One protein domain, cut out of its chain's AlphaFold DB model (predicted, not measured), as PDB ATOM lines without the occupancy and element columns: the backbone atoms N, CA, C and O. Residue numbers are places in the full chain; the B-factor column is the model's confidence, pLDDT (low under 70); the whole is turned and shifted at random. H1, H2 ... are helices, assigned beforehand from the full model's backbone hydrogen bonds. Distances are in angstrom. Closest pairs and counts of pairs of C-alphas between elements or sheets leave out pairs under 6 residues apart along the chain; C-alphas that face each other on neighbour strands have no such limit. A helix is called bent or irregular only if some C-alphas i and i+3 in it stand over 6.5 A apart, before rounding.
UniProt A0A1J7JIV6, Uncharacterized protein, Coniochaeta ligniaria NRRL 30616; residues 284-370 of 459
ATOM      1  N   GLU A 284      98.003  61.038  69.493       56.81
ATOM      2  CA  GLU A 284      97.271  61.863  68.534       56.81
ATOM      3  C   GLU A 284      96.522  63.010  69.232       56.81
ATOM      4  O   GLU A 284      96.361  64.093  68.668       56.81
ATOM      5  N   LEU A 285      96.136  62.812  70.496       60.84
ATOM      6  CA  LEU A 285      95.472  63.815  71.330       60.84
ATOM      7  C   LEU A 285      96.335  65.042  71.586       60.84
ATOM      8  O   LEU A 285      95.882  66.157  71.342       60.84
ATOM      9  N   ALA A 286      97.595  64.846  71.978       57.53
ATOM     10  CA  ALA A 286      98.520  65.953  72.219       57.53
ATOM     11  C   ALA A 286      98.784  66.795  70.953       57.53
ATOM     12  O   ALA A 286      99.060  67.987  71.047       57.53
ATOM     13  N   LYS A 287      98.677  66.193  69.757       61.69
ATOM     14  CA  LYS A 287      98.828  66.895  68.470       61.69
ATOM     15  C   LYS A 287      97.554  67.628  68.041       61.69
ATOM     16  O   LYS A 287      97.651  68.674  67.407       61.69
ATOM     17  N   ARG A 288      96.372  67.076  68.340       63.28
ATOM     18  CA  ARG A 288      95.074  67.591  67.859       63.28
ATOM     19  C   ARG A 288      94.344  68.501  68.850       63.28
ATOM     20  O   ARG A 288      93.452  69.230  68.425       63.28
ATOM     21  N   ARG A 289      94.681  68.455  70.144       65.69
ATOM     22  CA  ARG A 289      93.987  69.171  71.231       65.69
ATOM     23  C   ARG A 289      94.976  69.865  72.181       65.69
ATOM     24  O   ARG A 289      95.271  69.340  73.255       65.69
ATOM     25  N   PRO A 290      95.497  71.051  71.808       67.12
ATOM     26  CA  PRO A 290      96.409  71.830  72.653       67.12
ATOM     27  C   PRO A 290      95.796  72.243  74.000       67.12
ATOM     28  O   PRO A 290      96.517  72.501  74.955       67.12
ATOM     29  N   ASP A 291      94.467  72.283  74.088       67.38
ATOM     30  CA  ASP A 291      93.705  72.581  75.299       67.38
ATOM     31  C   ASP A 291      93.792  71.483  76.378       67.38
ATOM     32  O   ASP A 291      93.449  71.742  77.526       67.38
ATOM     33  N   MET A 292      94.295  70.286  76.041       71.06
ATOM     34  CA  MET A 292      94.470  69.159  76.974       71.06
ATOM     35  C   MET A 292      95.909  69.013  77.506       71.06
ATOM     36  O   MET A 292      96.314  67.946  77.974       71.06
ATOM     37  N   HIS A 293      96.715  70.074  77.400       74.62
ATOM     38  CA  HIS A 293      98.142  70.071  77.746       74.62
ATOM     39  C   HIS A 293      98.417  69.611  79.187       74.62
ATOM     40  O   HIS A 293      99.290  68.771  79.408       74.62
ATOM     41  N   LEU A 294      97.610  70.072  80.151       78.50
ATOM     42  CA  LEU A 294      97.730  69.704  81.565       78.50
ATOM     43  C   LEU A 294      97.474  68.206  81.799       78.50
ATOM     44  O   LEU A 294      98.237  67.545  82.499       78.50
ATOM     45  N   GLN A 295      96.440  67.642  81.176       77.19
ATOM     46  CA  GLN A 295      96.081  66.231  81.318       77.19
ATOM     47  C   GLN A 295      97.163  65.317  80.724       77.19
ATOM     48  O   GLN A 295      97.511  64.298  81.323       77.19
ATOM     49  N   VAL A 296      97.754  65.697  79.584       75.56
ATOM     50  CA  VAL A 296      98.878  64.958  78.980       75.56
ATOM     51  C   VAL A 296     100.120  65.025  79.878       75.56
ATOM     52  O   VAL A 296     100.805  64.015  80.047       75.56
ATOM     53  N   ALA A 297     100.392  66.175  80.503       82.50
ATOM     54  CA  ALA A 297     101.472  66.321  81.478       82.50
ATOM     55  C   ALA A 297     101.254  65.404  82.698       82.50
ATOM     56  O   ALA A 297     102.155  64.654  83.076       82.50
ATOM     57  N   MET A 298     100.041  65.380  83.258       82.69
ATOM     58  CA  MET A 298      99.674  64.475  84.355       82.69
ATOM     59  C   MET A 298      99.841  62.997  83.970       82.69
ATOM     60  O   MET A 298     100.349  62.211  84.767       82.69
ATOM     61  N   ALA A 299      99.464  62.615  82.745       77.69
ATOM     62  CA  ALA A 299      99.656  61.254  82.242       77.69
ATOM     63  C   ALA A 299     101.142  60.879  82.108       77.69
ATOM     64  O   ALA A 299     101.508  59.733  82.359       77.69
ATOM     65  N   CYS A 300     102.012  61.835  81.759       81.12
ATOM     66  CA  CYS A 300     103.454  61.596  81.711       81.12
ATOM     67  C   CYS A 300     104.046  61.326  83.099       81.12
ATOM     68  O   CYS A 300     104.891  60.443  83.206       81.12
ATOM     69  N   ILE A 301     103.589  62.032  84.143       84.06
ATOM     70  CA  ILE A 301     103.983  61.751  85.535       84.06
ATOM     71  C   ILE A 301     103.548  60.332  85.917       84.06
ATOM     72  O   ILE A 301     104.367  59.538  86.371       84.06
ATOM     73  N   ALA A 302     102.277  59.990  85.676       78.19
ATOM     74  CA  ALA A 302     101.722  58.685  86.035       78.19
ATOM     75  C   ALA A 302     102.373  57.511  85.277       78.19
ATOM     76  O   ALA A 302     102.550  56.435  85.844       78.19
ATOM     77  N   GLY A 303     102.720  57.702  83.999       70.62
ATOM     78  CA  GLY A 303     103.327  56.680  83.136       70.62
ATOM     79  C   GLY A 303     104.861  56.677  83.092       70.62
ATOM     80  O   GLY A 303     105.441  55.898  82.340       70.62
ATOM     81  N   ASP A 304     105.519  57.561  83.844       80.50
ATOM     82  CA  ASP A 304     106.954  57.871  83.765       80.50
ATOM     83  C   ASP A 304     107.481  58.186  82.336       80.50
ATOM     84  O   ASP A 304     108.575  57.789  81.921       80.50
ATOM     85  N   TYR A 305     106.711  58.940  81.546       81.38
ATOM     86  CA  TYR A 305     107.049  59.294  80.159       81.38
ATOM     87  C   TYR A 305     107.948  60.534  80.040       81.38
ATOM     88  O   TYR A 305     107.586  61.527  79.403       81.38
ATOM     89  N   LYS A 306     109.174  60.459  80.569       86.06
ATOM     90  CA  LYS A 306     110.142  61.581  80.607       86.06
ATOM     91  C   LYS A 306     110.363  62.262  79.254       86.06
ATOM     92  O   LYS A 306     110.299  63.478  79.151       86.06
ATOM     93  N   LYS A 307     110.534  61.482  78.178       81.62
ATOM     94  CA  LYS A 307     110.759  62.024  76.821       81.62
ATOM     95  C   LYS A 307     109.584  62.863  76.307       81.62
ATOM     96  O   LYS A 307     109.802  63.856  75.618       81.62
ATOM     97  N   LEU A 308     108.350  62.436  76.589       78.94
ATOM     98  CA  LEU A 308     107.155  63.173  76.178       78.94
ATOM     99  C   LEU A 308     106.974  64.416  77.052       78.94
ATOM    100  O   LEU A 308     106.690  65.480  76.515       78.94
ATOM    101  N   TRP A 309     107.219  64.298  78.359       84.81
ATOM    102  CA  TRP A 309     107.221  65.420  79.296       84.81
ATOM    103  C   TRP A 309     108.202  66.523  78.893       84.81
ATOM    104  O   TRP A 309     107.809  67.681  78.778       84.81
ATOM    105  N   ASP A 310     109.455  66.163  78.607       87.88
ATOM    106  CA  ASP A 310     110.498  67.122  78.223       87.88
ATOM    107  C   ASP A 310     110.139  67.855  76.923       87.88
ATOM    108  O   ASP A 310     110.436  69.036  76.764       87.88
ATOM    109  N   LYS A 311     109.451  67.166  76.001       84.00
ATOM    110  CA  LYS A 311     108.922  67.764  74.770       84.00
ATOM    111  C   LYS A 311     107.714  68.670  75.032       84.00
ATOM    112  O   LYS A 311     107.545  69.663  74.330       84.00
ATOM    113  N   LEU A 312     106.859  68.297  75.981       83.62
ATOM    114  CA  LEU A 312     105.643  69.025  76.342       83.62
ATOM    115  C   LEU A 312     105.959  70.326  77.095       83.62
ATOM    116  O   LEU A 312     105.241  71.308  76.915       83.62
ATOM    117  N   ALA A 313     107.024  70.312  77.904       87.62
ATOM    118  CA  ALA A 313     107.537  71.423  78.706       87.62
ATOM    119  C   ALA A 313     106.438  72.199  79.471       87.62
ATOM    120  O   ALA A 313     106.286  73.407  79.271       87.62
ATOM    121  N   PRO A 314     105.651  71.529  80.339       86.56
ATOM    122  CA  PRO A 314     104.531  72.157  81.036       86.56
ATOM    123  C   PRO A 314     104.965  73.269  81.991       86.56
ATOM    124  O   PRO A 314     106.044  73.211  82.594       86.56
ATOM    125  N   GLU A 315     104.106  74.284  82.123       86.75
ATOM    126  CA  GLU A 315     104.240  75.297  83.167       86.75
ATOM    127  C   GLU A 315     103.926  74.677  84.539       86.75
ATOM    128  O   GLU A 315     102.999  73.867  84.643       86.75
ATOM    129  N   PRO A 316     104.679  75.017  85.602       87.00
ATOM    130  CA  PRO A 316     104.414  74.490  86.930       87.00
ATOM    131  C   PRO A 316     103.042  74.927  87.440       87.00
ATOM    132  O   PRO A 316     102.748  76.119  87.515       87.00
ATOM    133  N   CYS A 317     102.231  73.961  87.855       83.06
ATOM    134  CA  CYS A 317     100.975  74.196  88.555       83.06
ATOM    135  C   CYS A 317     100.857  73.268  89.768       83.06
ATOM    136  O   CYS A 317     101.585  72.276  89.898       83.06
ATOM    137  N   ARG A 318      99.923  73.594  90.666       78.25
ATOM    138  CA  ARG A 318      99.728  72.864  91.921       78.25
ATOM    139  C   ARG A 318      99.365  71.394  91.690       78.25
ATOM    140  O   ARG A 318      99.861  70.526  92.397       78.25
ATOM    141  N   GLN A 319      98.555  71.114  90.677       78.81
ATOM    142  CA  GLN A 319      98.081  69.776  90.329       78.81
ATOM    143  C   GLN A 319      99.240  68.880  89.867       78.81
ATOM    144  O   GLN A 319      99.339  67.733  90.295       78.81
ATOM    145  N   LEU A 320     100.158  69.405  89.044       84.88
ATOM    146  CA  LEU A 320     101.359  68.672  88.620       84.88
ATOM    147  C   LEU A 320     102.326  68.446  89.782       84.88
ATOM    148  O   LEU A 320     102.903  67.366  89.878       84.88
ATOM    149  N   TRP A 321     102.476  69.437  90.668       84.94
ATOM    150  CA  TRP A 321     103.293  69.300  91.872       84.94
ATOM    151  C   TRP A 321     102.773  68.189  92.778       84.94
ATOM    152  O   TRP A 321     103.506  67.248  93.061       84.94
ATOM    153  N   GLU A 322     101.502  68.260  93.177       80.31
ATOM    154  CA  GLU A 322     100.908  67.280  94.086       80.31
ATOM    155  C   GLU A 322     100.890  65.867  93.495       80.31
ATOM    156  O   GLU A 322     101.102  64.898  94.223       80.31
ATOM    157  N   HIS A 323     100.685  65.734  92.181       82.69
ATOM    158  CA  HIS A 323     100.729  64.439  91.505       82.69
ATOM    159  C   HIS A 323     102.158  63.875  91.438       82.69
ATOM    160  O   HIS A 323     102.355  62.685  91.676       82.69
ATOM    161  N   ALA A 324     103.164  64.713  91.158       86.25
ATOM    162  CA  ALA A 324     104.563  64.292  91.091       86.25
ATOM    163  C   ALA A 324     105.157  63.970  92.469       86.25
ATOM    164  O   ALA A 324     105.951  63.036  92.576       86.25
ATOM    165  N   SER A 325     104.787  64.721  93.511       84.00
ATOM    166  CA  SER A 325     105.256  64.499  94.882       84.00
ATOM    167  C   SER A 325     104.415  63.482  95.649       84.00
ATOM    168  O   SER A 325     104.788  63.092  96.745       84.00
ATOM    169  N   GLN A 326     103.266  63.055  95.112       75.75
ATOM    170  CA  GLN A 326     102.292  62.209  95.820       75.75
ATOM    171  C   GLN A 326     101.850  62.813  97.165       75.75
ATOM    172  O   GLN A 326     101.487  62.090  98.091       75.75
ATOM    173  N   ARG A 327     101.879  64.150  97.275       69.75
ATOM    174  CA  ARG A 327     101.667  64.910  98.521       69.75
ATOM    175  C   ARG A 327     102.709  64.648  99.621       69.75
ATOM    176  O   ARG A 327     102.465  64.995 100.775       69.75
ATOM    177  N   ASP A 328     103.867  64.098  99.265       73.50
ATOM    178  CA  ASP A 328     105.039  63.947 100.124       73.50
ATOM    179  C   ASP A 328     106.232  64.700  99.513       73.50
ATOM    180  O   ASP A 328     106.854  64.274  98.538       73.50
ATOM    181  N   ASP A 329     106.575  65.838 100.114       73.56
ATOM    182  CA  ASP A 329     107.660  66.708  99.645       73.56
ATOM    183  C   ASP A 329     109.057  66.061  99.745       73.56
ATOM    184  O   ASP A 329     110.030  66.608  99.217       73.56
ATOM    185  N   SER A 330     109.191  64.909 100.412       77.06
ATOM    186  CA  SER A 330     110.447  64.156 100.471       77.06
ATOM    187  C   SER A 330     110.723  63.334  99.205       77.06
ATOM    188  O   SER A 330     111.878  62.979  98.944       77.06
ATOM    189  N   ILE A 331     109.698  63.061  98.388       77.88
ATOM    190  CA  ILE A 331     109.834  62.283  97.154       77.88
ATOM    191  C   ILE A 331     110.538  63.128  96.086       77.88
ATOM    192  O   ILE A 331     110.035  64.155  95.634       77.88
ATOM    193  N   ARG A 332     111.706  62.662  95.626       84.94
ATOM    194  CA  ARG A 332     112.445  63.263  94.503       84.94
ATOM    195  C   ARG A 332     112.309  62.409  93.253       84.94
ATOM    196  O   ARG A 332     112.552  61.205  93.275       84.94
ATOM    197  N   ASN A 333     111.952  63.048  92.145       89.06
ATOM    198  CA  ASN A 333     111.914  62.438  90.823       89.06
ATOM    199  C   ASN A 333     112.132  63.501  89.735       89.06
ATOM    200  O   ASN A 333     112.123  64.699  90.013       89.06
ATOM    201  N   HIS A 334     112.290  63.043  88.487       90.75
ATOM    202  CA  HIS A 334     112.518  63.901  87.313       90.75
ATOM    203  C   HIS A 334     111.498  65.043  87.198       90.75
ATOM    204  O   HIS A 334     111.864  66.166  86.860       90.75
ATOM    205  N   TYR A 335     110.227  64.766  87.503       91.12
ATOM    206  CA  TYR A 335     109.135  65.733  87.398       91.12
ATOM    207  C   TYR A 335     109.194  66.773  88.520       91.12
ATOM    208  O   TYR A 335     109.076  67.961  88.239       91.12
ATOM    209  N   VAL A 336     109.438  66.351  89.765       90.31
ATOM    210  CA  VAL A 336     109.639  67.243  90.921       90.31
ATOM    211  C   VAL A 336     110.823  68.180  90.673       90.31
ATOM    212  O   VAL A 336     110.669  69.397  90.774       90.31
ATOM    213  N   ASP A 337     111.971  67.638  90.258       90.94
ATOM    214  CA  ASP A 337     113.175  68.425  89.961       90.94
ATOM    215  C   ASP A 337     112.930  69.426  88.818       90.94
ATOM    216  O   ASP A 337     113.346  70.586  88.884       90.94
ATOM    217  N   TYR A 338     112.223  68.993  87.765       93.62
ATOM    218  CA  TYR A 338     111.819  69.863  86.664       93.62
ATOM    219  C   TYR A 338     110.910  71.000  87.148       93.62
ATOM    220  O   TYR A 338     111.160  72.153  86.802       93.62
ATOM    221  N   LEU A 339     109.870  70.693  87.930       90.75
ATOM    222  CA  LEU A 339     108.880  71.672  88.384       90.75
ATOM    223  C   LEU A 339     109.507  72.724  89.307       90.75
ATOM    224  O   LEU A 339     109.231  73.908  89.127       90.75
ATOM    225  N   GLU A 340     110.396  72.330  90.227       89.88
ATOM    226  CA  GLU A 340     111.141  73.269  91.085       89.88
ATOM    227  C   GLU A 340     112.051  74.188  90.265       89.88
ATOM    228  O   GLU A 340     112.025  75.415  90.427       89.88
ATOM    229  N   ARG A 341     112.838  73.610  89.347       91.00
ATOM    230  CA  ARG A 341     113.723  74.378  88.464       91.00
ATOM    231  C   ARG A 341     112.924  75.359  87.612       91.00
ATOM    232  O   ARG A 341     113.264  76.537  87.551       91.00
ATOM    233  N   ARG A 342     111.840  74.893  86.989       89.00
ATOM    234  CA  ARG A 342     111.007  75.704  86.098       89.00
ATOM    235  C   ARG A 342     110.248  76.799  86.848       89.00
ATOM    236  O   ARG A 342     110.118  77.900  86.325       89.00
ATOM    237  N   ALA A 343     109.795  76.539  88.074       87.75
ATOM    238  CA  ALA A 343     109.180  77.559  88.924       87.75
ATOM    239  C   ALA A 343     110.194  78.653  89.291       87.75
ATOM    240  O   ALA A 343     109.890  79.841  89.172       87.75
ATOM    241  N   THR A 344     111.425  78.251  89.620       88.31
ATOM    242  CA  THR A 344     112.527  79.177  89.916       88.31
ATOM    243  C   THR A 344     112.865  80.054  88.706       88.31
ATOM    244  O   THR A 344     113.014  81.264  88.854       88.31
ATOM    245  N   GLU A 345     112.924  79.476  87.499       88.44
ATOM    246  CA  GLU A 345     113.120  80.217  86.238       88.44
ATOM    247  C   GLU A 345     112.023  81.271  85.998       88.44
ATOM    248  O   GLU A 345     112.304  82.342  85.462       88.44
ATOM    249  N   LEU A 346     110.783  80.989  86.411       84.88
ATOM    250  CA  LEU A 346     109.634  81.892  86.288       84.88
ATOM    251  C   LEU A 346     109.505  82.882  87.462       84.88
ATOM    252  O   LEU A 346     108.563  83.672  87.495       84.88
ATOM    253  N   GLY A 347     110.432  82.855  88.425       84.31
ATOM    254  CA  GLY A 347     110.413  83.736  89.596       84.31
ATOM    255  C   GLY A 347     109.295  83.424  90.594       84.31
ATOM    256  O   GLY A 347     108.905  84.300  91.367       84.31
ATOM    257  N   THR A 348     108.769  82.200  90.581       82.62
ATOM    258  CA  THR A 348     107.719  81.736  91.493       82.62
ATOM    259  C   THR A 348     108.203  80.562  92.349       82.62
ATOM    260  O   THR A 348     109.225  79.941  92.071       82.62
ATOM    261  N   ASP A 349     107.462  80.257  93.411       79.75
ATOM    262  CA  ASP A 349     107.666  79.065  94.236       79.75
ATOM    263  C   ASP A 349     106.483  78.126  94.003       79.75
ATOM    264  O   ASP A 349     105.335  78.484  94.283       79.75
ATOM    265  N   VAL A 350     106.765  76.919  93.505       75.56
ATOM    266  CA  VAL A 350     105.746  75.906  93.197       75.56
ATOM    267  C   VAL A 350     104.871  75.578  94.416       75.56
ATOM    268  O   VAL A 350     103.676  75.328  94.267       75.56
ATOM    269  N   ARG A 351     105.420  75.692  95.635       74.06
ATOM    270  CA  ARG A 351     104.714  75.440  96.905       74.06
ATOM    271  C   ARG A 351     103.737  76.555  97.287       74.06
ATOM    272  O   ARG A 351     102.883  76.360  98.149       74.06
ATOM    273  N   ARG A 352     103.858  77.729  96.661       72.06
ATOM    274  CA  ARG A 352     103.023  78.917  96.909       72.06
ATOM    275  C   ARG A 352     101.989  79.169  95.810       72.06
ATOM    276  O   ARG A 352     101.246  80.144  95.900       72.06
ATOM    277  N   LEU A 353     101.922  78.309  94.792       71.25
ATOM    278  CA  LEU A 353     100.930  78.416  93.724       71.25
ATOM    279  C   LEU A 353      99.514  78.154  94.274       71.25
ATOM    280  O   LEU A 353      99.259  77.151  94.950       71.25
ATOM    281  N   SER A 354      98.580  79.070  93.997       59.31
ATOM    282  CA  SER A 354      97.180  78.939  94.416       59.31
ATOM    283  C   SER A 354      96.470  77.828  93.644       59.31
ATOM    284  O   SER A 354      96.650  77.717  92.435       59.31
ATOM    285  N   ALA A 355      95.582  77.091  94.314       54.19
ATOM    286  CA  ALA A 355      94.721  76.064  93.713       54.19
ATOM    287  C   ALA A 355      93.635  76.607  92.754       54.19
ATOM    288  O   ALA A 355      92.788  75.840  92.328       54.19
ATOM    289  N   GLN A 356      93.604  77.917  92.484       50.03
ATOM    290  CA  GLN A 356      92.561  78.601  91.708       50.03
ATOM    291  C   GLN A 356      93.133  79.179  90.408       50.03
ATOM    292  O   GLN A 356      93.047  80.382  90.155       50.03
ATOM    293  N   SER A 357      93.777  78.354  89.584       46.69
ATOM    294  CA  SER A 357      94.147  78.812  88.244       46.69
ATOM    295  C   SER A 357      92.892  78.777  87.373       46.69
ATOM    296  O   SER A 357      92.306  77.721  87.192       46.69
ATOM    297  N   GLY A 358      92.462  79.919  86.827       47.12
ATOM    298  CA  GLY A 358      91.209  80.080  86.063       47.12
ATOM    299  C   GLY A 358      91.085  79.291  84.746       47.12
ATOM    300  O   GLY A 358      90.335  79.692  83.858       47.12
ATOM    301  N   THR A 359      91.815  78.191  84.578       46.25
ATOM    302  CA  THR A 359      91.607  77.213  83.514       46.25
ATOM    303  C   THR A 359      90.415  76.320  83.855       46.25
ATOM    304  O   THR A 359      90.348  75.734  84.927       46.25
ATOM    305  N   ARG A 360      89.488  76.193  82.903       41.12
ATOM    306  CA  ARG A 360      88.176  75.512  82.956       41.12
ATOM    307  C   ARG A 360      88.149  74.025  83.390       41.12
ATOM    308  O   ARG A 360      87.094  73.422  83.276       41.12
ATOM    309  N   ALA A 361      89.269  73.443  83.818       47.81
ATOM    310  CA  ALA A 361      89.434  72.020  84.149       47.81
ATOM    311  C   ALA A 361      89.873  71.774  85.611       47.81
ATOM    312  O   ALA A 361      90.321  70.676  85.936       47.81
ATOM    313  N   ASP A 362      89.828  72.798  86.471       50.19
ATOM    314  CA  ASP A 362      90.514  72.785  87.769       50.19
ATOM    315  C   ASP A 362      89.912  71.763  88.757       50.19
ATOM    316  O   ASP A 362      90.634  70.919  89.281       50.19
ATOM    317  N   ASP A 363      88.588  71.737  88.927       48.41
ATOM    318  CA  ASP A 363      87.872  70.774  89.781       48.41
ATOM    319  C   ASP A 363      88.004  69.319  89.294       48.41
ATOM    320  O   ASP A 363      88.286  68.417  90.085       48.41
ATOM    321  N   GLN A 364      87.919  69.094  87.984       53.41
ATOM    322  CA  GLN A 364      88.058  67.769  87.364       53.41
ATOM    323  C   GLN A 364      89.489  67.202  87.467       53.41
ATOM    324  O   GLN A 364      89.684  65.986  87.562       53.41
ATOM    325  N   CYS A 365      90.513  68.065  87.473       57.44
ATOM    326  CA  CYS A 365      91.912  67.657  87.620       57.44
ATOM    327  C   CYS A 365      92.256  67.192  89.042       57.44
ATOM    328  O   CYS A 365      93.122  66.327  89.191       57.44
ATOM    329  N   TRP A 366      91.584  67.710  90.075       58.72
ATOM    330  CA  TRP A 366      91.776  67.251  91.455       58.72
ATOM    331  C   TRP A 366      91.365  65.792  91.645       58.72
ATOM    332  O   TRP A 366      92.104  65.021  92.261       58.72
ATOM    333  N   ASP A 367      90.239  65.389  91.058       59.09
ATOM    334  CA  ASP A 367      89.802  63.993  91.074       59.09
ATOM    335  C   ASP A 367      90.705  63.099  90.213       59.09
ATOM    336  O   ASP A 367      91.063  61.994  90.624       59.09
ATOM    337  N   ALA A 368      91.186  63.597  89.068       60.56
ATOM    338  CA  ALA A 368      92.153  62.877  88.235       60.56
ATOM    339  C   ALA A 368      93.530  62.683  88.913       60.56
ATOM    340  O   ALA A 368      94.235  61.710  88.624       60.56
ATOM    341  N   ALA A 369      93.920  63.595  89.813       61.97
ATOM    342  CA  ALA A 369      95.176  63.556  90.565       61.97
ATOM    343  C   ALA A 369      95.131  62.642  91.802       61.97
ATOM    344  O   ALA A 369      96.125  62.548  92.527       61.97
ATOM    345  N   ARG A 370      94.011  61.952  92.069       65.56
ATOM    346  CA  ARG A 370      93.948  60.980  93.165       65.56
ATOM    347  C   ARG A 370      95.007  59.894  93.000       65.56
ATOM    348  O   ARG A 370      95.230  59.354  91.909       65.56
TER     349      ARG A 370
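This is residues 284 to 370 of the 459 residues of an uncharacterized protein of Coniochaeta ligniaria NRRL 30616 (UniProt A0A1J7JIV6). Two helical hairpins, H2 with H3 and H4 with H5, sit side by side and make the body, with H2 beside H4. H6 lies near H2 and H4 on the side away from H3 and H5, at the end of a long link, and the short H1 makes a corner with H2 at the far end. The printed part has 87 residues with six named helices, H1 to H6 in order along the chain, and no named strand: the class is all helix. The whole is compact, with a radius of gyration of the C-alphas of 12.3 A, and rounded, spanning 34 by 28 by 26 A.

H1, residues 284 to 288, touches H2, residues 290 to 303, only at the corner by their tight link; the closest C-alphas are those of Ala 286 and Val 296, 6.8 A apart. H2 is the hub, touching three helices. It is irregular, with C-alphas 291 and 294 8.0 A apart. H3, residues 306 to 312, forms a hairpin with H2, at a shallow tilt of 12 degrees, opposite ways; the closest C-alphas are those of Cys 300 and Trp 309, 5.9 A apart. H4, residues 318 to 325, touches residues 297 to 301 of H2 at a shallow tilt of 17 degrees, the same way, closest at the C-alphas of Ile 301 and Ala 324, 6.1 A. H5, residues 334 to 345, forms a hairpin with H4 at a steep tilt of 41 degrees, closest at the C-alphas of Ala 324 and Val 336, 5.9 A. The helix packing is mostly aligned, but only just, with 2 of 3 pairs at a shallow tilt. H6, residues 362 to 368, is close to H4 but not clearly touching, with the C-alphas of Gln 319 and Trp 366 6.9 A apart, and is apart from H1 and H3. Each O i to N i+4 pair is within hydrogen-bond range in H1, H3, H4 and H5, against 8 of 10 in H2 and 2 of 3 in H6.

H1 begins at C-alpha 284 (97.271, 61.863, 68.534) and is 6.2 A long. H2 is 19.7 A from first to last C-alpha, H3 9.7 A and H4 10.5 A. H5, 16.4 A long, begins at C-alpha 334 (112.518, 63.901, 87.313). H6, 10.1 A long, ends at C-alpha 368 (92.153, 62.877, 88.235).

The two C-alphas farthest apart are those of Arg 288 and Ser 330, 36.2 A. The printed part has no cut. The link from H5 to H6, residues 346 to 361, is long. The mean pLDDT of the printed part is 74.8, and residues 284 to 291, 327 and 354 to 370 are under 70.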